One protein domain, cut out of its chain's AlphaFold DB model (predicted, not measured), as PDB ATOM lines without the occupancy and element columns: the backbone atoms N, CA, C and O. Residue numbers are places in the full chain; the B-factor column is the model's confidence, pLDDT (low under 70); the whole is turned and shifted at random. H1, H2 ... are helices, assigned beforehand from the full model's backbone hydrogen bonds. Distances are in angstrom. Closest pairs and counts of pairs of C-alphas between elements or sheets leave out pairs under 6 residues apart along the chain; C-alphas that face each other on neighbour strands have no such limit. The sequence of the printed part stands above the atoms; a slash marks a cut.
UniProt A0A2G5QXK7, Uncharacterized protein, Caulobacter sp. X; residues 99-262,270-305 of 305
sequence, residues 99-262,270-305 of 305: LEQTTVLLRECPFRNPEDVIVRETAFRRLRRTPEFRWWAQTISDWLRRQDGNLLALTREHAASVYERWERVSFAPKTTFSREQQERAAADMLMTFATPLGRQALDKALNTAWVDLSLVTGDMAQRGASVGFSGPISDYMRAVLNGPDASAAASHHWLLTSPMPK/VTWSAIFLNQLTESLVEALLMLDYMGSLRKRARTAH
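What this domain is: This is residues 99 to 262 and 270 to 305 of the 305 residues of an uncharacterized protein of Caulobacter sp. X (UniProt A0A2G5QXK7). A compact cluster of crossed helices is built round one long helix, H6, which runs through the middle and is crossed by H9; H1, H2, H3, H5 and H7 pack on H6, and H4 packs on H5 and H9. The hairpin of H7 and H8 lies toward one end of the longest axis, and at the other end residues 298 to 305, of which 298 to 303 belong to H10, stick out. The printed part has 200 residues with ten named helices, H1 to H10 in chain order, and no named strand: the class is all helix. The radius of gyration of the C-alphas is 17.2 A, and they span 55 by 38 by 37 A.

How they stand to each other: Start at H6, residues 199 to 222, the hub, which touches six other helices. Its residues 205 to 213 alone touch residues 279 to 287 alone of H9, residues 272 to 289, about perpendicular at 75 degrees; the closest C-alphas, of Ala 209 and Ser 283, are 4.9 A apart. H6 residues 200 to 208 alone touch H1, residues 99 to 107, at a shallow tilt of 14 degrees, the same way, closest at C-alphas 99 and 201, 5.8 A. Four more helices touch H6 at a steep tilt, opposite ways, H7 among them; the closest C-alphas to H6 are, for H2, residues 116 to 127, those of 124 and 207, 5.8 A apart; for H3, residues 131 to 146, those of 137 and 203, 6.3 A apart; and for H5, residues 179 to 194, those of 193 and 202, 5.0 A apart. H7, residues 230 to 242, touches H6 residues 210 to 221 alone, closest at C-alphas 230 and 217, 6.1 A. H4, residues 151 to 168, touches H9 about perpendicular at 77 degrees, closest at C-alphas 158 and 282, 5.4 A. H8, residues 247 to 257, forms a hairpin with H7, at 38 degrees only just a steep tilt, closest at C-alphas 248 and 239, 5.3 A. H10, residues 293 to 303, only just touches H1, only at their ends, with 3 pairs of C-alphas within 8 A, the closest being 296 and 105, 6.9 A. Every O i to N i+4 pair is within hydrogen-bond range in H1, H2, H3, H5, H6, H7, H8 and H9, against 13 of 14 in H4 and 4 of 7 in H10.

Where its parts are: Find C-alpha 199 at (201.031, 203.430, 169.214); from there H6 runs 34.5 A to C-alpha 222 at (206.270, 209.566, 135.677). H4 measures 26.1 A, H9 25.7 A, H5 22.8 A and H3 22.7 A. H10 ends at C-alpha 303, (216.149, 226.527, 173.106).

The domain as a whole: The C-alphas of Lys 262 and His 305, the two farthest apart, are 63.7 A apart. Residues 263 to 269 are not printed, and C-alphas 262 and 270 are 14.6 A apart across the cut. Of the links that are printed whole, none is long. The mean pLDDT of the printed part is 71.2; it is under 70 in residues 107 to 123, 148 to 149, 214 to 262, 270 to 277 and 296 to 305.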
ATOM      1  N   LEU A  99     206.653 211.208 172.880       79.94
ATOM      2  CA  LEU A  99     206.113 210.795 171.579       79.94
ATOM      3  C   LEU A  99     206.337 211.854 170.488       79.94
ATOM      4  O   LEU A  99     206.544 211.522 169.317       79.94
ATOM      5  N   GLU A 100     206.298 213.138 170.850       79.31
ATOM      6  CA  GLU A 100     206.603 214.220 169.918       79.31
ATOM      7  C   GLU A 100     208.081 214.212 169.537       79.31
ATOM      8  O   GLU A 100     208.376 214.546 168.402       79.31
ATOM      9  N   GLN A 101     208.998 213.729 170.380       78.44
ATOM     10  CA  GLN A 101     210.405 213.607 169.986       78.44
ATOM     11  C   GLN A 101     210.625 212.662 168.817       78.44
ATOM     12  O   GLN A 101     211.261 213.042 167.840       78.44
ATOM     13  N   THR A 102     209.998 211.488 168.840       73.06
ATOM     14  CA  THR A 102     209.968 210.617 167.658       73.06
ATOM     15  C   THR A 102     209.392 211.349 166.437       73.06
ATOM     16  O   THR A 102     209.855 211.180 165.314       73.06
ATOM     17  N   THR A 103     208.380 212.193 166.640       71.25
ATOM     18  CA  THR A 103     207.740 212.940 165.546       71.25
ATOM     19  C   THR A 103     208.649 214.017 164.976       71.25
ATOM     20  O   THR A 103     208.701 214.178 163.763       71.25
ATOM     21  N   VAL A 104     209.341 214.760 165.838       74.62
ATOM     22  CA  VAL A 104     210.324 215.775 165.461       74.62
ATOM     23  C   VAL A 104     211.440 215.107 164.680       74.62
ATOM     24  O   VAL A 104     211.717 215.543 163.573       74.62
ATOM     25  N   LEU A 105     211.985 214.000 165.187       74.12
ATOM     26  CA  LEU A 105     212.994 213.201 164.497       74.12
ATOM     27  C   LEU A 105     212.525 212.818 163.078       74.12
ATOM     28  O   LEU A 105     213.209 213.110 162.100       74.12
ATOM     29  N   LEU A 106     211.322 212.250 162.942       72.44
ATOM     30  CA  LEU A 106     210.768 211.849 161.640       72.44
ATOM     31  C   LEU A 106     210.472 213.037 160.703       72.44
ATOM     32  O   LEU A 106     210.679 212.932 159.494       72.44
ATOM     33  N   ARG A 107     209.982 214.167 161.233       68.38
ATOM     34  CA  ARG A 107     209.677 215.381 160.452       68.38
ATOM     35  C   ARG A 107     210.936 216.109 159.996       68.38
ATOM     36  O   ARG A 107     210.971 216.597 158.873       68.38
ATOM     37  N   GLU A 108     211.937 216.198 160.866       67.00
ATOM     38  CA  GLU A 108     213.195 216.905 160.623       67.00
ATOM     39  C   GLU A 108     214.200 216.087 159.812       67.00
ATOM     40  O   GLU A 108     215.318 216.558 159.615       67.00
ATOM     41  N   CYS A 109     213.821 214.898 159.327       64.62
ATOM     42  CA  CYS A 109     214.628 214.101 158.412       64.62
ATOM     43  C   CYS A 109     215.132 215.002 157.261       64.62
ATOM     44  O   CYS A 109     214.349 215.370 156.379       64.62
ATOM     45  N   PRO A 110     216.424 215.393 157.256       52.56
ATOM     46  CA  PRO A 110     216.907 216.575 156.529       52.56
ATOM     47  C   PRO A 110     217.018 216.354 155.016       52.56
ATOM     48  O   PRO A 110     217.471 217.220 154.273       52.56
ATOM     49  N   PHE A 111     216.617 215.174 154.567       52.12
ATOM     50  CA  PHE A 111     216.728 214.686 153.200       52.12
ATOM     51  C   PHE A 111     215.374 214.647 152.497       52.12
ATOM     52  O   PHE A 111     215.221 214.026 151.449       52.12
ATOM     53  N   ARG A 112     214.375 215.288 153.100       62.00
ATOM     54  CA  ARG A 112     213.005 215.346 152.617       62.00
ATOM     55  C   ARG A 112     212.631 216.799 152.368       62.00
ATOM     56  O   ARG A 112     212.968 217.660 153.178       62.00
ATOM     57  N   ASN A 113     211.971 217.070 151.241       57.84
ATOM     58  CA  ASN A 113     211.663 218.435 150.828       57.84
ATOM     59  C   ASN A 113     210.778 219.122 151.896       57.84
ATOM     60  O   ASN A 113     209.715 218.590 152.226       57.84
ATOM     61  N   PRO A 114     211.177 220.285 152.445       51.91
ATOM     62  CA  PRO A 114     210.366 221.044 153.398       51.91
ATOM     63  C   PRO A 114     208.967 221.409 152.875       51.91
ATOM     64  O   PRO A 114     208.022 221.499 153.659       51.91
ATOM     65  N   GLU A 115     208.802 221.577 151.560       54.34
ATOM     66  CA  GLU A 115     207.502 221.854 150.931       54.34
ATOM     67  C   GLU A 115     206.536 220.658 151.030       54.34
ATOM     68  O   GLU A 115     205.315 220.841 151.075       54.34
ATOM     69  N   ASP A 116     207.059 219.438 151.206       61.41
ATOM     70  CA  ASP A 116     206.247 218.238 151.417       61.41
ATOM     71  C   ASP A 116     205.574 218.222 152.795       61.41
ATOM     72  O   ASP A 116     204.672 217.418 153.019       61.41
ATOM     73  N   VAL A 117     205.981 219.067 153.748       60.44
ATOM     74  CA  VAL A 117     205.468 219.020 155.130       60.44
ATOM     75  C   VAL A 117     203.960 219.295 155.179       60.44
ATOM     76  O   VAL A 117     203.226 218.590 155.872       60.44
ATOM     77  N   ILE A 118     203.462 220.263 154.404       60.72
ATOM     78  CA  ILE A 118     202.026 220.599 154.356       60.72
ATOM     79  C   ILE A 118     201.226 219.482 153.671       60.72
ATOM     80  O   ILE A 118     200.139 219.101 154.132       60.72
ATOM     81  N   VAL A 119     201.778 218.931 152.586       62.00
ATOM     82  CA  VAL A 119     201.197 217.797 151.856       62.00
ATOM     83  C   VAL A 119     201.130 216.571 152.769       62.00
ATOM     84  O   VAL A 119     200.085 215.928 152.851       62.00
ATOM     85  N   ARG A 120     202.184 216.315 153.552       66.69
ATOM     86  CA  ARG A 120     202.269 215.245 154.556       66.69
ATOM     87  C   ARG A 120     201.253 215.406 155.665       66.69
ATOM     88  O   ARG A 120     200.508 214.475 155.918       66.69
ATOM     89  N   GLU A 121     201.137 216.570 156.293       69.69
ATOM     90  CA  GLU A 121     200.160 216.763 157.376       69.69
ATOM     91  C   GLU A 121     198.709 216.608 156.887       69.69
ATOM     92  O   GLU A 121     197.825 216.119 157.602       69.69
ATOM     93  N   THR A 122     198.440 216.984 155.637       68.44
ATOM     94  CA  THR A 122     197.135 216.755 155.006       68.44
ATOM     95  C   THR A 122     196.923 215.275 154.685       68.44
ATOM     96  O   THR A 122     195.871 214.727 155.026       68.44
ATOM     97  N   ALA A 123     197.929 214.608 154.118       68.69
ATOM     98  CA  ALA A 123     197.943 213.171 153.867       68.69
ATOM     99  C   ALA A 123     197.736 212.364 155.153       68.69
ATOM    100  O   ALA A 123     196.875 211.493 155.199       68.69
ATOM    101  N   PHE A 124     198.444 212.705 156.229       76.19
ATOM    102  CA  PHE A 124     198.388 212.034 157.527       76.19
ATOM    103  C   PHE A 124     196.982 212.114 158.121       76.19
ATOM    104  O   PHE A 124     196.438 211.119 158.604       76.19
ATOM    105  N   ARG A 125     196.348 213.295 158.062       76.38
ATOM    106  CA  ARG A 125     194.962 213.467 158.522       76.38
ATOM    107  C   ARG A 125     193.970 212.636 157.710       76.38
ATOM    108  O   ARG A 125     193.003 212.148 158.293       76.38
ATOM    109  N   ARG A 126     194.188 212.481 156.400       74.25
ATOM    110  CA  ARG A 126     193.345 211.658 155.516       74.25
ATOM    111  C   ARG A 126     193.559 210.167 155.781       74.25
ATOM    112  O   ARG A 126     192.592 209.482 156.098       74.25
ATOM    113  N   LEU A 127     194.810 209.707 155.777       72.19
ATOM    114  CA  LEU A 127     195.215 208.320 156.027       72.19
ATOM    115  C   LEU A 127     194.658 207.786 157.346       72.19
ATOM    116  O   LEU A 127     193.979 206.770 157.360       72.19
ATOM    117  N   ARG A 128     194.821 208.510 158.459       74.50
ATOM    118  CA  ARG A 128     194.335 208.044 159.777       74.50
ATOM    119  C   ARG A 128     192.818 207.837 159.848       74.50
ATOM    120  O   ARG A 128     192.326 207.120 160.724       74.50
ATOM    121  N   ARG A 129     192.061 208.480 158.957       76.38
ATOM    122  CA  ARG A 129     190.604 208.326 158.882       76.38
ATOM    123  C   ARG A 129     190.195 207.088 158.092       76.38
ATOM    124  O   ARG A 129     189.078 206.616 158.316       76.38
ATOM    125  N   THR A 130     191.071 206.530 157.259       72.44
ATOM    126  CA  THR A 130     190.743 205.355 156.454       72.44
ATOM    127  C   THR A 130     190.746 204.082 157.317       72.44
ATOM    128  O   THR A 130     191.623 203.907 158.175       72.44
ATOM    129  N   PRO A 131     189.735 203.200 157.188       70.75
ATOM    130  CA  PRO A 131     189.708 201.921 157.896       70.75
ATOM    131  C   PRO A 131     190.935 201.051 157.610       70.75
ATOM    132  O   PRO A 131     191.421 200.367 158.508       70.75
ATOM    133  N   GLU A 132     191.468 201.115 156.393       70.50
ATOM    134  CA  GLU A 132     192.572 200.272 155.945       70.50
ATOM    135  C   GLU A 132     193.871 200.686 156.620       70.50
ATOM    136  O   GLU A 132     194.583 199.830 157.129       70.50
ATOM    137  N   PHE A 133     194.165 201.988 156.714       74.00
ATOM    138  CA  PHE A 133     195.345 202.452 157.443       74.00
ATOM    139  C   PHE A 133     195.296 202.002 158.907       74.00
ATOM    140  O   PHE A 133     196.303 201.564 159.461       74.00
ATOM    141  N   ARG A 134     194.114 202.049 159.540       77.69
ATOM    142  CA  ARG A 134     193.940 201.545 160.912       77.69
ATOM    143  C   ARG A 134     194.188 200.042 161.004       77.69
ATOM    144  O   ARG A 134     194.841 199.604 161.951       77.69
ATOM    145  N   TRP A 135     193.697 199.270 160.035       78.88
ATOM    146  CA  TRP A 135     193.937 197.831 159.951       78.88
ATOM    147  C   TRP A 135     195.422 197.509 159.728       78.88
ATOM    148  O   TRP A 135     195.968 196.655 160.422       78.88
ATOM    149  N   TRP A 136     196.107 198.245 158.851       74.06
ATOM    150  CA  TRP A 136     197.545 198.122 158.613       74.06
ATOM    151  C   TRP A 136     198.367 198.442 159.850       74.06
ATOM    152  O   TRP A 136     199.199 197.638 160.262       74.06
ATOM    153  N   ALA A 137     198.097 199.582 160.482       79.75
ATOM    154  CA  ALA A 137     198.773 199.984 161.707       79.75
ATOM    155  C   ALA A 137     198.566 198.960 162.829       79.75
ATOM    156  O   ALA A 137     199.492 198.675 163.585       79.75
ATOM    157  N   GLN A 138     197.368 198.373 162.920       80.81
ATOM    158  CA  GLN A 138     197.096 197.292 163.862       80.81
ATOM    159  C   GLN A 138     197.880 196.024 163.511       80.81
ATOM    160  O   GLN A 138     198.546 195.470 164.379       80.81
ATOM    161  N   THR A 139     197.864 195.611 162.243       79.81
ATOM    162  CA  THR A 139     198.566 194.416 161.752       79.81
ATOM    163  C   THR A 139     200.071 194.516 161.984       79.81
ATOM    164  O   THR A 139     200.668 193.574 162.494       79.81
ATOM    165  N   ILE A 140     200.674 195.672 161.691       81.94
ATOM    166  CA  ILE A 140     202.091 195.946 161.961       81.94
ATOM    167  C   ILE A 140     202.364 195.929 163.457       81.94
ATOM    168  O   ILE A 140     203.310 195.284 163.888       81.94
ATOM    169  N   SER A 141     201.536 196.603 164.259       83.75
ATOM    170  CA  SER A 141     201.696 196.614 165.714       83.75
ATOM    171  C   SER A 141     201.674 195.197 166.291       83.75
ATOM    172  O   SER A 141     202.524 194.862 167.112       83.75
ATOM    173  N   ASP A 142     200.739 194.355 165.849       82.06
ATOM    174  CA  ASP A 142     200.620 192.975 166.317       82.06
ATOM    175  C   ASP A 142     201.747 192.087 165.794       82.06
ATOM    176  O   ASP A 142     202.240 191.233 166.526       82.06
ATOM    177  N   TRP A 143     202.183 192.295 164.554       83.94
ATOM    178  CA  TRP A 143     203.326 191.587 163.996       83.94
ATOM    179  C   TRP A 143     204.626 191.950 164.724       83.94
ATOM    180  O   TRP A 143     205.345 191.034 165.112       83.94
ATOM    181  N   LEU A 144     204.877 193.237 165.007       82.81
ATOM    182  CA  LEU A 144     206.030 193.705 165.788       82.81
ATOM    183  C   LEU A 144     206.056 193.066 167.181       82.81
ATOM    184  O   LEU A 144     207.096 192.580 167.614       82.81
ATOM    185  N   ARG A 145     204.903 192.990 167.862       82.38
ATOM    186  CA  ARG A 145     204.782 192.334 169.179       82.38
ATOM    187  C   ARG A 145     205.136 190.849 169.161       82.38
ATOM    188  O   ARG A 145     205.493 190.315 170.202       82.38
ATOM    189  N   ARG A 146     204.997 190.178 168.014       81.75
ATOM    190  CA  ARG A 146     205.305 188.747 167.859       81.75
ATOM    191  C   ARG A 146     206.770 188.475 167.517       81.75
ATOM    192  O   ARG A 146     207.164 187.317 167.570       81.75
ATOM    193  N   GLN A 147     207.567 189.490 167.168       79.06
ATOM    194  CA  GLN A 147     208.975 189.324 166.770       79.06
ATOM    195  C   GLN A 147     209.925 189.110 167.964       79.06
ATOM    196  O   GLN A 147     211.007 189.689 167.981       79.06
ATOM    197  N   ASP A 148     209.530 188.311 168.958       65.38
ATOM    198  CA  ASP A 148     210.235 188.098 170.233       65.38
ATOM    199  C   ASP A 148     211.765 187.976 170.066       65.38
ATOM    200  O   ASP A 148     212.281 186.992 169.539       65.38
ATOM    201  N   GLY A 149     212.499 189.041 170.412       66.81
ATOM    202  CA  GLY A 149     213.959 189.139 170.277       66.81
ATOM    203  C   GLY A 149     214.533 189.219 168.848       66.81
ATOM    204  O   GLY A 149     215.699 189.581 168.694       66.81
ATOM    205  N   ASN A 150     213.750 188.954 167.799       83.06
ATOM    206  CA  ASN A 150     214.225 188.868 166.410       83.06
ATOM    207  C   ASN A 150     214.228 190.214 165.658       83.06
ATOM    208  O   ASN A 150     214.744 190.326 164.545       83.06
ATOM    209  N   LEU A 151     213.664 191.267 166.253       84.06
ATOM    210  CA  LEU A 151     213.457 192.528 165.541       84.06
ATOM    211  C   LEU A 151     214.762 193.206 165.090       84.06
ATOM    212  O   LEU A 151     214.775 193.866 164.055       84.06
ATOM    213  N   LEU A 152     215.872 193.014 165.813       84.38
ATOM    214  CA  LEU A 152     217.179 193.520 165.376       84.38
ATOM    215  C   LEU A 152     217.652 192.847 164.084       84.38
ATOM    216  O   LEU A 152     218.115 193.535 163.180       84.38
ATOM    217  N   ALA A 153     217.561 191.518 163.998       85.75
ATOM    218  CA  ALA A 153     218.016 190.785 162.820       85.75
ATOM    219  C   ALA A 153     217.193 191.174 161.588       85.75
ATOM    220  O   ALA A 153     217.756 191.450 160.532       85.75
ATOM    221  N   LEU A 154     215.877 191.312 161.759       86.25
ATOM    222  CA  LEU A 154     215.003 191.797 160.699       86.25
ATOM    223  C   LEU A 154     215.314 193.252 160.303       86.25
ATOM    224  O   LEU A 154     215.346 193.598 159.125       86.25
ATOM    225  N   THR A 155     215.567 194.121 161.284       87.88
ATOM    226  CA  THR A 155     215.936 195.518 161.012       87.88
ATOM    227  C   THR A 155     217.227 195.580 160.197       87.88
ATOM    228  O   THR A 155     217.303 196.354 159.251       87.88
ATOM    229  N   ARG A 156     218.210 194.723 160.503       90.75
ATOM    230  CA  ARG A 156     219.461 194.581 159.742       90.75
ATOM    231  C   ARG A 156     219.241 194.104 158.312       90.75
ATOM    232  O   ARG A 156     219.861 194.640 157.399       90.75
ATOM    233  N   GLU A 157     218.350 193.137 158.113       89.50
ATOM    234  CA  GLU A 157     217.983 192.654 156.779       89.50
ATOM    235  C   GLU A 157     217.430 193.793 155.910       89.50
ATOM    236  O   GLU A 157     217.924 194.034 154.808       89.50
ATOM    237  N   HIS A 158     216.479 194.570 156.434       89.69
ATOM    238  CA  HIS A 158     215.950 195.737 155.724       89.69
ATOM    239  C   HIS A 158     216.986 196.857 155.565       89.69
ATOM    240  O   HIS A 158     217.057 197.480 154.505       89.69
ATOM    241  N   ALA A 159     217.813 197.106 156.584       89.81
ATOM    242  CA  ALA A 159     218.857 198.126 156.543       89.81
ATOM    243  C   ALA A 159     219.884 197.856 155.435       89.81
ATOM    244  O   ALA A 159     220.313 198.795 154.771       89.81
ATOM    245  N   ALA A 160     220.229 196.591 155.177       89.25
ATOM    246  CA  ALA A 160     221.133 196.224 154.091       89.25
ATOM    247  C   ALA A 160     220.604 196.680 152.717       89.25
ATOM    248  O   ALA A 160     221.343 197.316 151.965       89.25
ATOM    249  N   SER A 161     219.316 196.443 152.430       86.94
ATOM    250  CA  SER A 161     218.651 196.935 151.207       86.94
ATOM    251  C   SER A 161     218.686 198.464 151.120       86.94
ATOM    252  O   SER A 161     219.010 199.040 150.078       86.94
ATOM    253  N   VAL A 162     218.404 199.145 152.234       87.75
ATOM    254  CA  VAL A 162     218.432 200.612 152.316       87.75
ATOM    255  C   VAL A 162     219.833 201.158 152.024       87.75
ATOM    256  O   VAL A 162     219.982 202.056 151.196       87.75
ATOM    257  N   TYR A 163     220.870 200.604 152.653       89.88
ATOM    258  CA  TYR A 163     222.248 201.043 152.443       89.88
ATOM    259  C   TYR A 163     222.720 200.805 151.013       89.88
ATOM    260  O   TYR A 163     223.338 201.696 150.437       89.88
ATOM    261  N   GLU A 164     222.377 199.667 150.409       88.38
ATOM    262  CA  GLU A 164     222.685 199.410 149.003       88.38
ATOM    263  C   GLU A 164     222.027 200.460 148.091       88.38
ATOM    264  O   GLU A 164     222.672 201.010 147.193       88.38
ATOM    265  N   ARG A 165     220.750 200.794 148.336       84.69
ATOM    266  CA  ARG A 165     220.050 201.854 147.592       84.69
ATOM    267  C   ARG A 165     220.748 203.201 147.745       84.69
ATOM    268  O   ARG A 165     220.926 203.894 146.744       84.69
ATOM    269  N   TRP A 166     221.154 203.564 148.957       87.62
ATOM    270  CA  TRP A 166     221.864 204.813 149.226       87.62
ATOM    271  C   TRP A 166     223.221 204.872 148.526       87.62
ATOM    272  O   TRP A 166     223.530 205.873 147.883       87.62
ATOM    273  N   GLU A 167     223.996 203.792 148.572       87.38
ATOM    274  CA  GLU A 167     225.300 203.699 147.912       87.38
ATOM    275  C   GLU A 167     225.180 203.881 146.391       87.38
ATOM    276  O   GLU A 167     225.947 204.646 145.803       87.38
ATOM    277  N   ARG A 168     224.157 203.290 145.756       85.81
ATOM    278  CA  ARG A 168     223.892 203.453 144.310       85.81
ATOM    279  C   ARG A 168     223.656 204.903 143.890       85.81
ATOM    280  O   ARG A 168     223.979 205.266 142.762       85.81
ATOM    281  N   VAL A 169     223.096 205.724 144.774       82.88
ATOM    282  CA  VAL A 169     222.851 207.153 144.520       82.88
ATOM    283  C   VAL A 169     223.867 208.060 145.220       82.88
ATOM    284  O   VAL A 169     223.665 209.270 145.281       82.88
ATOM    285  N   SER A 170     224.966 207.492 145.737       85.06
ATOM    286  CA  SER A 170     226.004 208.211 146.493       85.06
ATOM    287  C   SER A 170     225.446 209.038 147.658       85.06
ATOM    288  O   SER A 170     225.940 210.119 147.980       85.06
ATOM    289  N   PHE A 171     224.389 208.533 148.287       81.94
ATOM    290  CA  PHE A 171     223.756 209.145 149.440       81.94
ATOM    291  C   PHE A 171     224.397 208.656 150.741       81.94
ATOM    292  O   PHE A 171     224.693 207.472 150.903       81.94
ATOM    293  N   ALA A 172     224.553 209.568 151.700       77.56
ATOM    294  CA  ALA A 172     224.961 209.247 153.060       77.56
ATOM    295  C   ALA A 172     224.171 210.102 154.068       77.56
ATOM    296  O   ALA A 172     224.095 211.326 153.898       77.56
ATOM    297  N   PRO A 173     223.601 209.499 155.129       73.38
ATOM    298  CA  PRO A 173     222.923 210.254 156.172       73.38
ATOM    299  C   PRO A 173     223.928 211.108 156.960       73.38
ATOM    300  O   PRO A 173     225.073 210.722 157.195       73.38
ATOM    301  N   LYS A 174     223.484 212.282 157.409       70.56
ATOM    302  CA  LYS A 174     224.267 213.214 158.226       70.56
ATOM    303  C   LYS A 174     224.110 212.810 159.686       70.56
ATOM    304  O   LYS A 174     223.311 213.389 160.408       70.56
ATOM    305  N   THR A 175     224.843 211.782 160.088       75.50
ATOM    306  CA  THR A 175     224.846 211.266 161.459       75.50
ATOM    307  C   THR A 175     226.262 210.898 161.882       75.50
ATOM    308  O   THR A 175     227.112 210.584 161.050       75.50
ATOM    309  N   THR A 176     226.528 210.971 163.183       77.44
ATOM    310  CA  THR A 176     227.804 210.558 163.785       77.44
ATOM    311  C   THR A 176     227.775 209.126 164.311       77.44
ATOM    312  O   THR A 176     228.806 208.629 164.752       77.44
ATOM    313  N   PHE A 177     226.611 208.472 164.311       83.44
ATOM    314  CA  PHE A 177     226.485 207.088 164.760       83.44
ATOM    315  C   PHE A 177     226.936 206.103 163.689       83.44
ATOM    316  O   PHE A 177     226.717 206.315 162.494       83.44
ATOM    317  N   SER A 178     227.527 204.989 164.125       87.62
ATOM    318  CA  SER A 178     227.834 203.874 163.230       87.62
ATOM    319  C   SER A 178     226.545 203.271 162.649       87.62
ATOM    320  O   SER A 178     225.465 203.441 163.217       87.62
ATOM    321  N   ARG A 179     226.643 202.547 161.523       89.69
ATOM    322  CA  ARG A 179     225.494 201.811 160.956       89.69
ATOM    323  C   ARG A 179     224.880 200.863 161.991       89.69
ATOM    324  O   ARG A 179     223.677 200.885 162.203       89.69
ATOM    325  N   GLU A 180     225.725 200.145 162.729       89.38
ATOM    326  CA  GLU A 180     225.293 199.242 163.800       89.38
ATOM    327  C   GLU A 180     224.471 199.954 164.887       89.38
ATOM    328  O   GLU A 180     223.435 199.444 165.315       89.38
ATOM    329  N   GLN A 181     224.897 201.145 165.319       87.12
ATOM    330  CA  GLN A 181     224.150 201.934 166.302       87.12
ATOM    331  C   GLN A 181     222.806 202.415 165.743       87.12
ATOM    332  O   GLN A 181     221.801 202.355 166.447       87.12
ATOM    333  N   GLN A 182     222.761 202.843 164.478       88.44
ATOM    334  CA  GLN A 182     221.515 203.257 163.821       88.44
ATOM    335  C   GLN A 182     220.524 202.089 163.703       88.44
ATOM    336  O   GLN A 182     219.352 202.240 164.038       88.44
ATOM    337  N   GLU A 183     220.990 200.912 163.274       90.38
ATOM    338  CA  GLU A 183     220.184 199.687 163.183       90.38
ATOM    339  C   GLU A 183     219.611 199.283 164.547       90.38
ATOM    340  O   GLU A 183     218.426 198.960 164.660       90.38
ATOM    341  N   ARG A 184     220.447 199.322 165.593       89.38
ATOM    342  CA  ARG A 184     220.038 199.017 166.968       89.38
ATOM    343  C   ARG A 184     218.966 199.989 167.449       89.38
ATOM    344  O   ARG A 184     217.923 199.533 167.915       89.38
ATOM    345  N   ALA A 185     219.193 201.291 167.273       88.19
ATOM    346  CA  ALA A 185     218.253 202.325 167.682       88.19
ATOM    347  C   ALA A 185     216.918 202.216 166.938       88.19
ATOM    348  O   ALA A 185     215.855 202.294 167.555       88.19
ATOM    349  N   ALA A 186     216.953 201.956 165.629       90.12
ATOM    350  CA  ALA A 186     215.754 201.710 164.838       90.12
ATOM    351  C   ALA A 186     214.965 200.504 165.377       90.12
ATOM    352  O   ALA A 186     213.767 200.622 165.637       90.12
ATOM    353  N   ALA A 187     215.632 199.372 165.622       89.50
ATOM    354  CA  ALA A 187     214.995 198.179 166.176       89.50
ATOM    355  C   ALA A 187     214.365 198.444 167.556       89.50
ATOM    356  O   ALA A 187     213.241 198.016 167.825       89.50
ATOM    357  N   ASP A 188     215.051 199.182 168.427       89.00
ATOM    358  CA  ASP A 188     214.566 199.467 169.780       89.00
ATOM    359  C   ASP A 188     213.394 200.457 169.779       89.00
ATOM    360  O   ASP A 188     212.412 200.263 170.502       89.00
ATOM    361  N   MET A 189     213.421 201.461 168.899       89.50
ATOM    362  CA  MET A 189     212.275 202.346 168.677       89.50
ATOM    363  C   MET A 189     211.053 201.570 168.173       89.50
ATOM    364  O   MET A 189     209.949 201.798 168.671       89.50
ATOM    365  N   LEU A 190     211.227 200.611 167.255       89.00
ATOM    366  CA  LEU A 190     210.131 199.759 166.780       89.00
ATOM    367  C   LEU A 190     209.513 198.917 167.909       89.00
ATOM    368  O   LEU A 190     208.285 198.805 167.980       89.00
ATOM    369  N   MET A 191     210.327 198.391 168.833       86.06
ATOM    370  CA  MET A 191     209.821 197.706 170.032       86.06
ATOM    371  C   MET A 191     208.965 198.641 170.890       86.06
ATOM    372  O   MET A 191     207.875 198.270 171.329       86.06
ATOM    373  N   THR A 192     209.415 199.879 171.104       88.38
ATOM    374  CA  THR A 192     208.644 200.879 171.848       88.38
ATOM    375  C   THR A 192     207.354 201.258 171.128       88.38
ATOM    376  O   THR A 192     206.310 201.362 171.773       88.38
ATOM    377  N   PHE A 193     207.371 201.403 169.804       87.81
ATOM    378  CA  PHE A 193     206.189 201.702 168.985       87.81
ATOM    379  C   PHE A 193     205.127 200.601 169.049       87.81
ATOM    380  O   PHE A 193     203.932 200.888 168.959       87.81
ATOM    381  N   ALA A 194     205.549 199.354 169.250       85.12
ATOM    382  CA  ALA A 194     204.654 198.221 169.428       85.12
ATOM    383  C   ALA A 194     203.897 198.257 170.774       85.12
ATOM    384  O   ALA A 194     202.850 197.614 170.915       85.12
ATOM    385  N   THR A 195     204.367 199.024 171.766       85.12
ATOM    386  CA  THR A 195     203.680 199.171 173.060       85.12
ATOM    387  C   THR A 195     202.374 199.972 172.933       85.12
ATOM    388  O   THR A 195     202.215 200.772 172.007       85.12
ATOM    389  N   PRO A 196     201.416 199.820 173.870       84.75
ATOM    390  CA  PRO A 196     200.192 200.621 173.875       84.75
ATOM    391  C   PRO A 196     200.451 202.136 173.875       84.75
ATOM    392  O   PRO A 196     199.772 202.867 173.156       84.75
ATOM    393  N   LEU A 197     201.455 202.604 174.629       84.75
ATOM    394  CA  LEU A 197     201.808 204.028 174.703       84.75
ATOM    395  C   LEU A 197     202.563 204.515 173.459       84.75
ATOM    396  O   LEU A 197     202.408 205.668 173.063       84.75
ATOM    397  N   GLY A 198     203.330 203.638 172.810       84.75
ATOM    398  CA  GLY A 198     204.051 203.942 171.574       84.75
ATOM    399  C   GLY A 198     203.175 203.981 170.321       84.75
ATOM    400  O   GLY A 198     203.625 204.467 169.285       84.75
ATOM    401  N   ARG A 199     201.911 203.544 170.391       84.38
ATOM    402  CA  ARG A 199     201.031 203.430 169.214       84.38
ATOM    403  C   ARG A 199     200.874 204.735 168.434       84.38
ATOM    404  O   ARG A 199     200.828 204.718 167.209       84.38
ATOM    405  N   GLN A 200     200.821 205.880 169.113       84.19
ATOM    406  CA  GLN A 200     200.736 207.169 168.420       84.19
ATOM    407  C   GLN A 200     202.004 207.469 167.602       84.19
ATOM    408  O   GLN A 200     201.908 208.054 166.522       84.19
ATOM    409  N   ALA A 201     203.176 207.081 168.109       84.81
ATOM    410  CA  ALA A 201     204.436 207.203 167.389       84.81
ATOM    411  C   ALA A 201     204.484 206.231 166.199       84.81
ATOM    412  O   ALA A 201     204.840 206.654 165.101       84.81
ATOM    413  N   LEU A 202     203.999 204.993 166.374       85.62
ATOM    414  CA  LEU A 202     203.846 204.027 165.281       85.62
ATOM    415  C   LEU A 202     202.984 204.588 164.146       85.62
ATOM    416  O   LEU A 202     203.410 204.592 162.997       85.62
ATOM    417  N   ASP A 203     201.793 205.105 164.460       83.69
ATOM    418  CA  ASP A 203     200.892 205.686 163.459       83.69
ATOM    419  C   ASP A 203     201.596 206.800 162.663       83.69
ATOM    420  O   ASP A 203     201.452 206.888 161.445       83.69
ATOM    421  N   LYS A 204     202.358 207.673 163.331       82.38
ATOM    422  CA  LYS A 204     203.096 208.763 162.671       82.38
ATOM    423  C   LYS A 204     204.237 208.235 161.794       82.38
ATOM    424  O   LYS A 204     204.414 208.722 160.677       82.38
ATOM    425  N   ALA A 205     204.968 207.229 162.262       82.75
ATOM    426  CA  ALA A 205     206.053 206.609 161.511       82.75
ATOM    427  C   ALA A 205     205.533 205.862 160.269       82.75
ATOM    428  O   ALA A 205     206.074 206.025 159.180       82.75
ATOM    429  N   LEU A 206     204.410 205.149 160.387       82.69
ATOM    430  CA  LEU A 206     203.750 204.491 159.256       82.69
ATOM    431  C   LEU A 206     203.205 205.477 158.232       82.69
ATOM    432  O   LEU A 206     203.325 205.252 157.034       82.69
ATOM    433  N   ASN A 207     202.628 206.586 158.688       78.94
ATOM    434  CA  ASN A 207     202.208 207.663 157.799       78.94
ATOM    435  C   ASN A 207     203.394 208.255 157.022       78.94
ATOM    436  O   ASN A 207     203.286 208.534 155.832       78.94
ATOM    437  N   THR A 208     204.527 208.424 157.701       78.94
ATOM    438  CA  THR A 208     205.771 208.919 157.108       78.94
ATOM    439  C   THR A 208     206.256 207.962 156.017       78.94
ATOM    440  O   THR A 208     206.375 208.369 154.864       78.94
ATOM    441  N   ALA A 209     206.393 206.680 156.355       81.06
ATOM    442  CA  ALA A 209     206.783 205.614 155.438       81.06
ATOM    443  C   ALA A 209     205.821 205.472 154.239       81.06
ATOM    444  O   ALA A 209     206.251 205.264 153.105       81.06
ATOM    445  N   TRP A 210     204.515 205.648 154.462       77.94
ATOM    446  CA  TRP A 210     203.500 205.643 153.406       77.94
ATOM    447  C   TRP A 210     203.720 206.754 152.380       77.94
ATOM    448  O   TRP A 210     203.642 206.513 151.172       77.94
ATOM    449  N   VAL A 211     203.951 207.981 152.850       75.00
ATOM    450  CA  VAL A 211     204.158 209.126 151.958       75.00
ATOM    451  C   VAL A 211     205.434 208.943 151.146       75.00
ATOM    452  O   VAL A 211     205.404 209.189 149.945       75.00
ATOM    453  N   ASP A 212     206.514 208.444 151.748       74.75
ATOM    454  CA  ASP A 212     207.758 208.187 151.009       74.75
ATOM    455  C   ASP A 212     207.552 207.172 149.900       74.75
ATOM    456  O   ASP A 212     207.918 207.414 148.750       74.75
ATOM    457  N   LEU A 213     206.885 206.066 150.227       74.50
ATOM    458  CA  LEU A 213     206.564 205.038 149.254       74.50
ATOM    459  C   LEU A 213     205.675 205.591 148.126       74.50
ATOM    460  O   LEU A 213     205.868 205.256 146.956       74.50
ATOM    461  N   SER A 214     204.749 206.497 148.448       69.69
ATOM    462  CA  SER A 214     203.897 207.174 147.460       69.69
ATOM    463  C   SER A 214     204.696 208.100 146.532       69.69
ATOM    464  O   SER A 214     204.433 208.142 145.332       69.69
ATOM    465  N   LEU A 215     205.676 208.835 147.066       69.50
ATOM    466  CA  LEU A 215     206.531 209.738 146.290       69.50
ATOM    467  C   LEU A 215     207.460 208.958 145.355       69.50
ATOM    468  O   LEU A 215     207.537 209.274 144.169       69.50
ATOM    469  N   VAL A 216     208.097 207.897 145.861       67.31
ATOM    470  CA  VAL A 216     208.970 207.020 145.068       67.31
ATOM    471  C   VAL A 216     208.183 206.360 143.938       67.31
ATOM    472  O   VAL A 216     208.585 206.421 142.778       67.31
ATOM    473  N   THR A 217     207.023 205.770 144.241       65.56
ATOM    474  CA  THR A 217     206.192 205.118 143.214       65.56
ATOM    475  C   THR A 217     205.628 206.112 142.196       65.56
ATOM    476  O   THR A 217     205.535 205.779 141.013       65.56
ATOM    477  N   GLY A 218     205.299 207.336 142.621       63.12
ATOM    478  CA  GLY A 218     204.857 208.417 141.742       63.12
ATOM    479  C   GLY A 218     205.933 208.876 140.753       63.12
ATOM    480  O   GLY A 218     205.653 208.952 139.557       63.12
ATOM    481  N   ASP A 219     207.157 209.130 141.223       63.06
ATOM    482  CA  ASP A 219     208.292 209.538 140.377       63.06
ATOM    483  C   ASP A 219     208.687 208.426 139.390       63.06
ATOM    484  O   ASP A 219     208.875 208.677 138.198       63.06
ATOM    485  N   MET A 220     208.704 207.165 139.837       61.22
ATOM    486  CA  MET A 220     208.957 206.020 138.953       61.22
ATOM    487  C   MET A 220     207.908 205.895 137.839       61.22
ATOM    488  O   MET A 220     208.266 205.646 136.686       61.22
ATOM    489  N   ALA A 221     206.624 206.104 138.158       59.06
ATOM    490  CA  ALA A 221     205.545 206.078 137.174       59.06
ATOM    491  C   ALA A 221     205.670 207.217 136.145       59.06
ATOM    492  O   ALA A 221     205.488 206.982 134.951       59.06
ATOM    493  N   GLN A 222     206.032 208.430 136.579       59.31
ATOM    494  CA  GLN A 222     206.270 209.566 135.677       59.31
ATOM    495  C   GLN A 222     207.435 209.319 134.709       59.31
ATOM    496  O   GLN A 222     207.405 209.788 133.575       59.31
ATOM    497  N   ARG A 223     208.436 208.537 135.127       61.03
ATOM    498  CA  ARG A 223     209.592 208.156 134.300       61.03
ATOM    499  C   ARG A 223     209.328 206.963 133.376       61.03
ATOM    500  O   ARG A 223     210.257 206.483 132.732       61.03
ATOM    501  N   GLY A 224     208.091 206.461 133.313       51.47
ATOM    502  CA  GLY A 224     207.722 205.325 132.464       51.47
ATOM    503  C   GLY A 224     208.339 203.992 132.901       51.47
ATOM    504  O   GLY A 224     208.323 203.031 132.132       51.47
ATOM    505  N   ALA A 225     208.884 203.909 134.119       55.41
ATOM    506  CA  ALA A 225     209.418 202.664 134.648       55.41
ATOM    507  C   ALA A 225     208.258 201.729 135.018       55.41
ATOM    508  O   ALA A 225     207.437 202.049 135.883       55.41
ATOM    509  N   SER A 226     208.191 200.550 134.390       46.78
ATOM    510  CA  SER A 226     207.238 199.514 134.789       46.78
ATOM    511  C   SER A 226     207.701 198.891 136.103       46.78
ATOM    512  O   SER A 226     208.461 197.921 136.124       46.78
ATOM    513  N   VAL A 227     207.255 199.430 137.230       50.38
ATOM    514  CA  VAL A 227     207.357 198.686 138.482       50.38
ATOM    515  C   VAL A 227     206.211 197.683 138.441       50.38
ATOM    516  O   VAL A 227     205.051 198.061 138.590       50.38
ATOM    517  N   GLY A 228     206.504 196.399 138.224       50.28
ATOM    518  CA  GLY A 228     205.491 195.327 138.172       50.28
ATOM    519  C   GLY A 228     204.615 195.206 139.434       50.28
ATOM    520  O   GLY A 228     203.668 194.429 139.461       50.28
ATOM    521  N   PHE A 229     204.929 195.999 140.463       50.97
ATOM    522  CA  PHE A 229     204.303 196.072 141.774       50.97
ATOM    523  C   PHE A 229     203.588 197.418 142.059       50.97
ATOM    524  O   PHE A 229     202.787 197.490 142.989       50.97
ATOM    525  N   SER A 230     203.844 198.498 141.295       54.16
ATOM    526  CA  SER A 230     203.457 199.861 141.715       54.16
ATOM    527  C   SER A 230     202.050 200.292 141.339       54.16
ATOM    528  O   SER A 230     201.522 201.135 142.049       54.16
ATOM    529  N   GLY A 231     201.439 199.772 140.273       59.38
ATOM    530  CA  GLY A 231     200.184 200.333 139.747       59.38
ATOM    531  C   GLY A 231     199.074 200.422 140.806       59.38
ATOM    532  O   GLY A 231     198.711 201.524 141.205       59.38
ATOM    533  N   PRO A 232     198.610 199.293 141.368       59.94
ATOM    534  CA  PRO A 232     197.484 199.300 142.302       59.94
ATOM    535  C   PRO A 232     197.774 199.952 143.656       59.94
ATOM    536  O   PRO A 232     196.912 200.615 144.228       59.94
ATOM    537  N   ILE A 233     198.991 199.774 144.185       61.88
ATOM    538  CA  ILE A 233     199.408 200.404 145.444       61.88
ATOM    539  C   ILE A 233     199.537 201.912 145.249       61.88
ATOM    540  O   ILE A 233     199.015 202.666 146.063       61.88
ATOM    541  N   SER A 234     200.153 202.355 144.151       63.00
ATOM    542  CA  SER A 234     200.249 203.772 143.794       63.00
ATOM    543  C   SER A 234     198.869 204.376 143.555       63.00
ATOM    544  O   SER A 234     198.620 205.485 144.013       63.00
ATOM    545  N   ASP A 235     197.944 203.652 142.923       65.88
ATOM    546  CA  ASP A 235     196.583 204.129 142.679       65.88
ATOM    547  C   ASP A 235     195.770 204.235 143.973       65.88
ATOM    548  O   ASP A 235     195.120 205.256 144.195       65.88
ATOM    549  N   TYR A 236     195.866 203.254 144.879       67.69
ATOM    550  CA  TYR A 236     195.261 203.351 146.211       67.69
ATOM    551  C   TYR A 236     195.878 204.496 147.027       67.69
ATOM    552  O   TYR A 236     195.157 205.321 147.590       67.69
ATOM    553  N   MET A 237     197.210 204.596 147.049       67.44
ATOM    554  CA  MET A 237     197.945 205.690 147.690       67.44
ATOM    555  C   MET A 237     197.489 207.047 147.170       67.44
ATOM    556  O   MET A 237     197.147 207.931 147.954       67.44
ATOM    557  N   ARG A 238     197.418 207.193 145.850       66.31
ATOM    558  CA  ARG A 238     196.982 208.409 145.171       66.31
ATOM    559  C   ARG A 238     195.512 208.709 145.453       66.31
ATOM    560  O   ARG A 238     195.189 209.869 145.684       66.31
ATOM    561  N   ALA A 239     194.637 207.705 145.505       67.88
ATOM    562  CA  ALA A 239     193.230 207.882 145.864       67.88
ATOM    563  C   ALA A 239     193.079 208.420 147.296       67.88
ATOM    564  O   ALA A 239     192.388 209.414 147.514       67.88
ATOM    565  N   VAL A 240     193.795 207.845 148.269       64.81
ATOM    566  CA  VAL A 240     193.773 208.332 149.659       64.81
ATOM    567  C   VAL A 240     194.345 209.750 149.777       64.81
ATOM    568  O   VAL A 240     193.819 210.574 150.533       64.81
ATOM    569  N   LEU A 241     195.401 210.060 149.019       64.06
ATOM    570  CA  LEU A 241     196.014 211.387 148.996       64.06
ATOM    571  C   LEU A 241     195.122 212.435 148.324       64.06
ATOM    572  O   LEU A 241     195.039 213.550 148.838       64.06
ATOM    573  N   ASN A 242     194.417 212.090 147.246       64.88
ATOM    574  CA  ASN A 242     193.633 213.034 146.448       64.88
ATOM    575  C   ASN A 242     192.222 213.282 147.002       64.88
ATOM    576  O   ASN A 242     191.739 214.408 146.895       64.88
ATOM    577  N   GLY A 243     191.612 212.327 147.711       56.03
ATOM    578  CA  GLY A 243     190.328 212.523 148.396       56.03
ATOM    579  C   GLY A 243     189.304 211.410 148.130       56.03
ATOM    580  O   GLY A 243     189.568 210.497 147.354       56.03
ATOM    581  N   PRO A 244     188.138 211.456 148.801       50.69
ATOM    582  CA  PRO A 244     187.169 210.362 148.868       50.69
ATOM    583  C   PRO A 244     186.264 210.282 147.628       50.69
ATOM    584  O   PRO A 244     185.046 210.186 147.760       50.69
ATOM    585  N   ASP A 245     186.833 210.316 146.428       51.97
ATOM    586  CA  ASP A 245     186.071 209.929 145.244       51.97
ATOM    587  C   ASP A 245     185.901 208.402 145.227       51.97
ATOM    588  O   ASP A 245     186.701 207.655 145.801       51.97
ATOM    589  N   ALA A 246     184.850 207.918 144.561       44.50
ATOM    590  CA  ALA A 246     184.453 206.506 144.493       44.50
ATOM    591  C   ALA A 246     185.582 205.519 144.088       44.50
ATOM    592  O   ALA A 246     185.439 204.308 144.276       44.50
ATOM    593  N   SER A 247     186.724 206.015 143.595       45.72
ATOM    594  CA  SER A 247     187.915 205.220 143.285       45.72
ATOM    595  C   SER A 247     188.588 204.608 144.520       45.72
ATOM    596  O   SER A 247     189.141 203.517 144.401       45.72
ATOM    597  N   ALA A 248     188.501 205.216 145.712       47.25
ATOM    598  CA  ALA A 248     189.122 204.659 146.920       47.25
ATOM    599  C   ALA A 248     188.430 203.359 147.375       47.25
ATOM    600  O   ALA A 248     189.099 202.391 147.728       47.25
ATOM    601  N   ALA A 249     187.095 203.302 147.289       45.97
ATOM    602  CA  ALA A 249     186.308 202.113 147.623       45.97
ATOM    603  C   ALA A 249     186.428 201.004 146.559       45.97
ATOM    604  O   ALA A 249     186.517 199.825 146.905       45.97
ATOM    605  N   ALA A 250     186.487 201.371 145.272       46.09
ATOM    606  CA  ALA A 250     186.709 200.428 144.175       46.09
ATOM    607  C   ALA A 250     188.129 199.827 144.206       46.09
ATOM    608  O   ALA A 250     188.285 198.614 144.072       46.09
ATOM    609  N   SER A 251     189.149 200.651 144.478       51.38
ATOM    610  CA  SER A 251     190.539 200.197 144.657       51.38
ATOM    611  C   SER A 251     190.699 199.331 145.911       51.38
ATOM    612  O   SER A 251     191.483 198.386 145.913       51.38
ATOM    613  N   HIS A 252     189.919 199.604 146.964       47.62
ATOM    614  CA  HIS A 252     189.887 198.827 148.205       47.62
ATOM    615  C   HIS A 252     189.287 197.427 148.025       47.62
ATOM    616  O   HIS A 252     189.903 196.446 148.443       47.62
ATOM    617  N   HIS A 253     188.124 197.307 147.371       48.94
ATOM    618  CA  HIS A 253     187.563 195.995 147.040       48.94
ATOM    619  C   HIS A 253     188.546 195.211 146.166       48.94
ATOM    620  O   HIS A 253     188.875 194.079 146.494       48.94
ATOM    621  N   TRP A 254     189.110 195.851 145.138       48.44
ATOM    622  CA  TRP A 254     190.079 195.235 144.237       48.44
ATOM    623  C   TRP A 254     191.354 194.750 144.954       48.44
ATOM    624  O   TRP A 254     191.783 193.631 144.697       48.44
ATOM    625  N   LEU A 255     191.939 195.515 145.888       50.31
ATOM    626  CA  LEU A 255     193.119 195.091 146.666       50.31
ATOM    627  C   LEU A 255     192.861 193.847 147.528       50.31
ATOM    628  O   LEU A 255     193.759 193.026 147.710       50.31
ATOM    629  N   LEU A 256     191.646 193.716 148.063       49.34
ATOM    630  CA  LEU A 256     191.258 192.596 148.921       49.34
ATOM    631  C   LEU A 256     190.745 191.380 148.140       49.34
ATOM    632  O   LEU A 256     190.811 190.267 148.659       49.34
ATOM    633  N   THR A 257     190.218 191.569 146.924       46.41
ATOM    634  CA  THR A 257     189.527 190.511 146.166       46.41
ATOM    635  C   THR A 257     190.165 190.143 144.832       46.41
ATOM    636  O   THR A 257     189.750 189.149 144.236       46.41
ATOM    637  N   SER A 258     191.174 190.874 144.348       41.28
ATOM    638  CA  SER A 258     191.743 190.593 143.025       41.28
ATOM    639  C   SER A 258     192.659 189.375 143.020       41.28
ATOM    640  O   SER A 258     193.679 189.367 143.716       41.28
ATOM    641  N   PRO A 259     192.361 188.359 142.188       40.31
ATOM    642  CA  PRO A 259     193.317 187.306 141.892       40.31
ATOM    643  C   PRO A 259     194.501 187.895 141.111       40.31
ATOM    644  O   PRO A 259     194.330 188.817 140.312       40.31
ATOM    645  N   MET A 260     195.706 187.372 141.367       39.62
ATOM    646  CA  MET A 260     196.960 187.866 140.781       39.62
ATOM    647  C   MET A 260     196.872 188.086 139.259       39.62
ATOM    648  O   MET A 260     196.204 187.308 138.568       39.62
ATOM    649  N   PRO A 261     197.628 189.055 138.700       36.25
ATOM    650  CA  PRO A 261     197.945 189.049 137.279       36.25
ATOM    651  C   PRO A 261     198.490 187.664 136.908       36.25
ATOM    652  O   PRO A 261     199.456 187.181 137.504       36.25
ATOM    653  N   LYS A 262     197.823 186.984 135.970       29.55
ATOM    654  CA  LYS A 262     198.211 185.642 135.523       29.55
ATOM    655  C   LYS A 262     199.645 185.701 134.982       29.55
ATOM    656  O   LYS A 262     199.871 186.319 133.948       29.55
ATOM    657  N   VAL A 270     202.604 184.914 148.515       52.03
ATOM    658  CA  VAL A 270     202.644 186.070 149.404       52.03
ATOM    659  C   VAL A 270     201.483 186.957 148.965       52.03
ATOM    660  O   VAL A 270     201.444 187.420 147.828       52.03
ATOM    661  N   THR A 271     200.485 187.152 149.828       61.00
ATOM    662  CA  THR A 271     199.376 188.076 149.538       61.00
ATOM    663  C   THR A 271     199.945 189.466 149.217       61.00
ATOM    664  O   THR A 271     200.949 189.858 149.811       61.00
ATOM    665  N   TRP A 272     199.320 190.242 148.316       58.66
ATOM    666  CA  TRP A 272     199.687 191.654 148.050       58.66
ATOM    667  C   TRP A 272     199.942 192.434 149.337       58.66
ATOM    668  O   TRP A 272     200.861 193.247 149.439       58.66
ATOM    669  N   SER A 273     199.148 192.093 150.345       58.06
ATOM    670  CA  SER A 273     199.261 192.597 151.684       58.06
ATOM    671  C   SER A 273     200.640 192.429 152.323       58.06
ATOM    672  O   SER A 273     201.131 193.354 152.958       58.06
ATOM    673  N   ALA A 274     201.277 191.276 152.158       64.62
ATOM    674  CA  ALA A 274     202.580 190.994 152.741       64.62
ATOM    675  C   ALA A 274     203.727 191.682 151.985       64.62
ATOM    676  O   ALA A 274     204.662 192.148 152.626       64.62
ATOM    677  N   ILE A 275     203.636 191.849 150.661       66.19
ATOM    678  CA  ILE A 275     204.639 192.637 149.923       66.19
ATOM    679  C   ILE A 275     204.525 194.122 150.298       66.19
ATOM    680  O   ILE A 275     205.528 194.787 150.550       66.19
ATOM    681  N   PHE A 276     203.296 194.638 150.400       67.06
ATOM    682  CA  PHE A 276     203.056 196.005 150.850       67.06
ATOM    683  C   PHE A 276     203.568 196.230 152.279       67.06
ATOM    684  O   PHE A 276     204.253 197.213 152.549       67.06
ATOM    685  N   LEU A 277     203.294 195.280 153.177       67.75
ATOM    686  CA  LEU A 277     203.790 195.277 154.549       67.75
ATOM    687  C   LEU A 277     205.323 195.283 154.602       67.75
ATOM    688  O   LEU A 277     205.897 196.036 155.385       67.75
ATOM    689  N   ASN A 278     205.976 194.485 153.754       74.00
ATOM    690  CA  ASN A 278     207.429 194.425 153.642       74.00
ATOM    691  C   ASN A 278     208.010 195.778 153.212       74.00
ATOM    692  O   ASN A 278     208.885 196.320 153.878       74.00
ATOM    693  N   GLN A 279     207.458 196.373 152.151       74.94
ATOM    694  CA  GLN A 279     207.912 197.668 151.644       74.94
ATOM    695  C   GLN A 279     207.659 198.807 152.642       74.94
ATOM    696  O   GLN A 279     208.480 199.716 152.783       74.94
ATOM    697  N   LEU A 280     206.525 198.767 153.345       72.56
ATOM    698  CA  LEU A 280     206.188 199.732 154.388       72.56
ATOM    699  C   LEU A 280     207.118 199.592 155.602       72.56
ATOM    700  O   LEU A 280     207.507 200.601 156.182       72.56
ATOM    701  N   THR A 281     207.515 198.365 155.948       74.94
ATOM    702  CA  THR A 281     208.496 198.082 157.007       74.94
ATOM    703  C   THR A 281     209.890 198.558 156.610       74.94
ATOM    704  O   THR A 281     210.545 199.230 157.400       74.94
ATOM    705  N   GLU A 282     210.324 198.312 155.373       82.81
ATOM    706  CA  GLU A 282     211.600 198.824 154.865       82.81
ATOM    707  C   GLU A 282     211.627 200.358 154.854       82.81
ATOM    708  O   GLU A 282     212.591 200.960 155.315       82.81
ATOM    709  N   SER A 283     210.539 201.000 154.415       81.00
ATOM    710  CA  SER A 283     210.410 202.467 154.417       81.00
ATOM    711  C   SER A 283     210.392 203.041 155.843       81.00
ATOM    712  O   SER A 283     210.892 204.137 156.090       81.00
ATOM    713  N   LEU A 284     209.836 202.295 156.802       80.88
ATOM    714  CA  LEU A 284     209.864 202.635 158.221       80.88
ATOM    715  C   LEU A 284     211.284 202.527 158.798       80.88
ATOM    716  O   LEU A 284     211.714 203.440 159.499       80.88
ATOM    717  N   VAL A 285     212.018 201.457 158.479       84.94
ATOM    718  CA  VAL A 285     213.431 201.297 158.862       84.94
ATOM    719  C   VAL A 285     214.272 202.410 158.242       84.94
ATOM    720  O   VAL A 285     215.005 203.079 158.962       84.94
ATOM    721  N   GLU A 286     214.109 202.684 156.948       85.75
ATOM    722  CA  GLU A 286     214.791 203.775 156.251       85.75
ATOM    723  C   GLU A 286     214.563 205.122 156.953       85.75
ATOM    724  O   GLU A 286     215.521 205.835 157.247       85.75
ATOM    725  N   ALA A 287     213.317 205.443 157.319       79.50
ATOM    726  CA  ALA A 287     212.999 206.671 158.046       79.50
ATOM    727  C   ALA A 287     213.720 206.776 159.401       79.50
ATOM    728  O   ALA A 287     214.132 207.872 159.783       79.50
ATOM    729  N   LEU A 288     213.886 205.657 160.115       83.88
ATOM    730  CA  LEU A 288     214.592 205.609 161.397       83.88
ATOM    731  C   LEU A 288     216.117 205.698 161.226       83.88
ATOM    732  O   LEU A 288     216.774 206.389 161.997       83.88
ATOM    733  N   LEU A 289     216.685 205.077 160.188       86.19
ATOM    734  CA  LEU A 289     218.122 205.159 159.892       86.19
ATOM    735  C   LEU A 289     218.563 206.577 159.487       86.19
ATOM    736  O   LEU A 289     219.716 206.954 159.676       86.19
ATOM    737  N   MET A 290     217.656 207.385 158.933       79.75
ATOM    738  CA  MET A 290     217.952 208.754 158.488       79.75
ATOM    739  C   MET A 290     217.902 209.807 159.603       79.75
ATOM    740  O   MET A 290     218.107 210.993 159.324       79.75
ATOM    741  N   LEU A 291     217.584 209.416 160.839       77.38
ATOM    742  CA  LEU A 291     217.438 210.350 161.948       77.38
ATOM    743  C   LEU A 291     218.793 210.944 162.359       77.38
ATOM    744  O   LEU A 291     219.743 210.228 162.676       77.38
ATOM    745  N   ASP A 292     218.870 212.277 162.416       76.81
ATOM    746  CA  ASP A 292     220.009 212.983 163.014       76.81
ATOM    747  C   ASP A 292     219.814 213.081 164.531       76.81
ATOM    748  O   ASP A 292     219.470 214.129 165.086       76.81
ATOM    749  N   TYR A 293     220.012 211.949 165.202       74.06
ATOM    750  CA  TYR A 293     219.837 211.828 166.645       74.06
ATOM    751  C   TYR A 293     220.627 212.901 167.414       74.06
ATOM    752  O   TYR A 293     220.089 213.542 168.311       74.06
ATOM    753  N   MET A 294     221.877 213.175 167.023       70.38
ATOM    754  CA  MET A 294     222.723 214.165 167.700       70.38
ATOM    755  C   MET A 294     222.335 215.611 167.381       70.38
ATOM    756  O   MET A 294     222.413 216.477 168.257       70.38
ATOM    757  N   GLY A 295     221.918 215.903 166.149       70.25
ATOM    758  CA  GLY A 295     221.418 217.220 165.767       70.25
ATOM    759  C   GLY A 295     220.151 217.595 166.526       70.25
ATOM    760  O   GLY A 295     220.052 218.718 167.031       70.25
ATOM    761  N   SER A 296     219.217 216.655 166.684       64.88
ATOM    762  CA  SER A 296     217.990 216.878 167.452       64.88
ATOM    763  C   SER A 296     218.262 217.093 168.945       64.88
ATOM    764  O   SER A 296     217.697 218.024 169.523       64.88
ATOM    765  N   LEU A 297     219.190 216.334 169.544       67.62
ATOM    766  CA  LEU A 297     219.635 216.541 170.932       67.62
ATOM    767  C   LEU A 297     220.252 217.942 171.137       67.62
ATOM    768  O   LEU A 297     219.924 218.657 172.082       67.62
ATOM    769  N   ARG A 298     221.109 218.393 170.211       69.94
ATOM    770  CA  ARG A 298     221.798 219.697 170.311       69.94
ATOM    771  C   ARG A 298     220.880 220.906 170.126       69.94
ATOM    772  O   ARG A 298     221.148 221.956 170.710       69.94
ATOM    773  N   LYS A 299     219.834 220.808 169.298       63.09
ATOM    774  CA  LYS A 299     218.894 221.922 169.066       63.09
ATOM    775  C   LYS A 299     218.099 222.266 170.325       63.09
ATOM    776  O   LYS A 299     217.923 223.448 170.608       63.09
ATOM    777  N   ARG A 300     217.685 221.265 171.108       58.28
ATOM    778  CA  ARG A 300     216.931 221.485 172.352       58.28
ATOM    779  C   ARG A 300     217.743 222.166 173.442       58.28
ATOM    780  O   ARG A 300     217.237 223.100 174.062       58.28
ATOM    781  N   ALA A 301     219.012 221.787 173.590       58.00
ATOM    782  CA  ALA A 301     219.934 222.444 174.516       58.00
ATOM    783  C   ALA A 301     220.072 223.956 174.246       58.00
ATOM    784  O   ALA A 301     220.327 224.729 175.160       58.00
ATOM    785  N   ARG A 302     219.865 224.401 172.998       55.81
ATOM    786  CA  ARG A 302     219.921 225.824 172.623       55.81
ATOM    787  C   ARG A 302     218.615 226.586 172.845       55.81
ATOM    788  O   ARG A 302     218.664 227.800 172.949       55.81
ATOM    789  N   THR A 303     217.470 225.905 172.886       52.94
ATOM    790  CA  THR A 303     216.149 226.527 173.106       52.94
ATOM    791  C   THR A 303     215.732 226.587 174.578       52.94
ATOM    792  O   THR A 303     214.698 227.168 174.889       52.94
ATOM    793  N   ALA A 304     216.500 225.958 175.472       49.56
ATOM    794  CA  ALA A 304     216.270 225.963 176.918       49.56
ATOM    795  C   ALA A 304     217.007 227.104 177.661       49.56
ATOM    796  O   ALA A 304     216.922 227.188 178.886       49.56
ATOM    797  N   HIS A 305     217.714 227.965 176.922       40.72
ATOM    798  CA  HIS A 305     218.384 229.183 177.390       40.72
ATOM    799  C   HIS A 305     217.718 230.415 176.777       40.72
ATOM    800  O   HIS A 305     217.705 231.459 177.465       40.72
TER     801      HIS A 305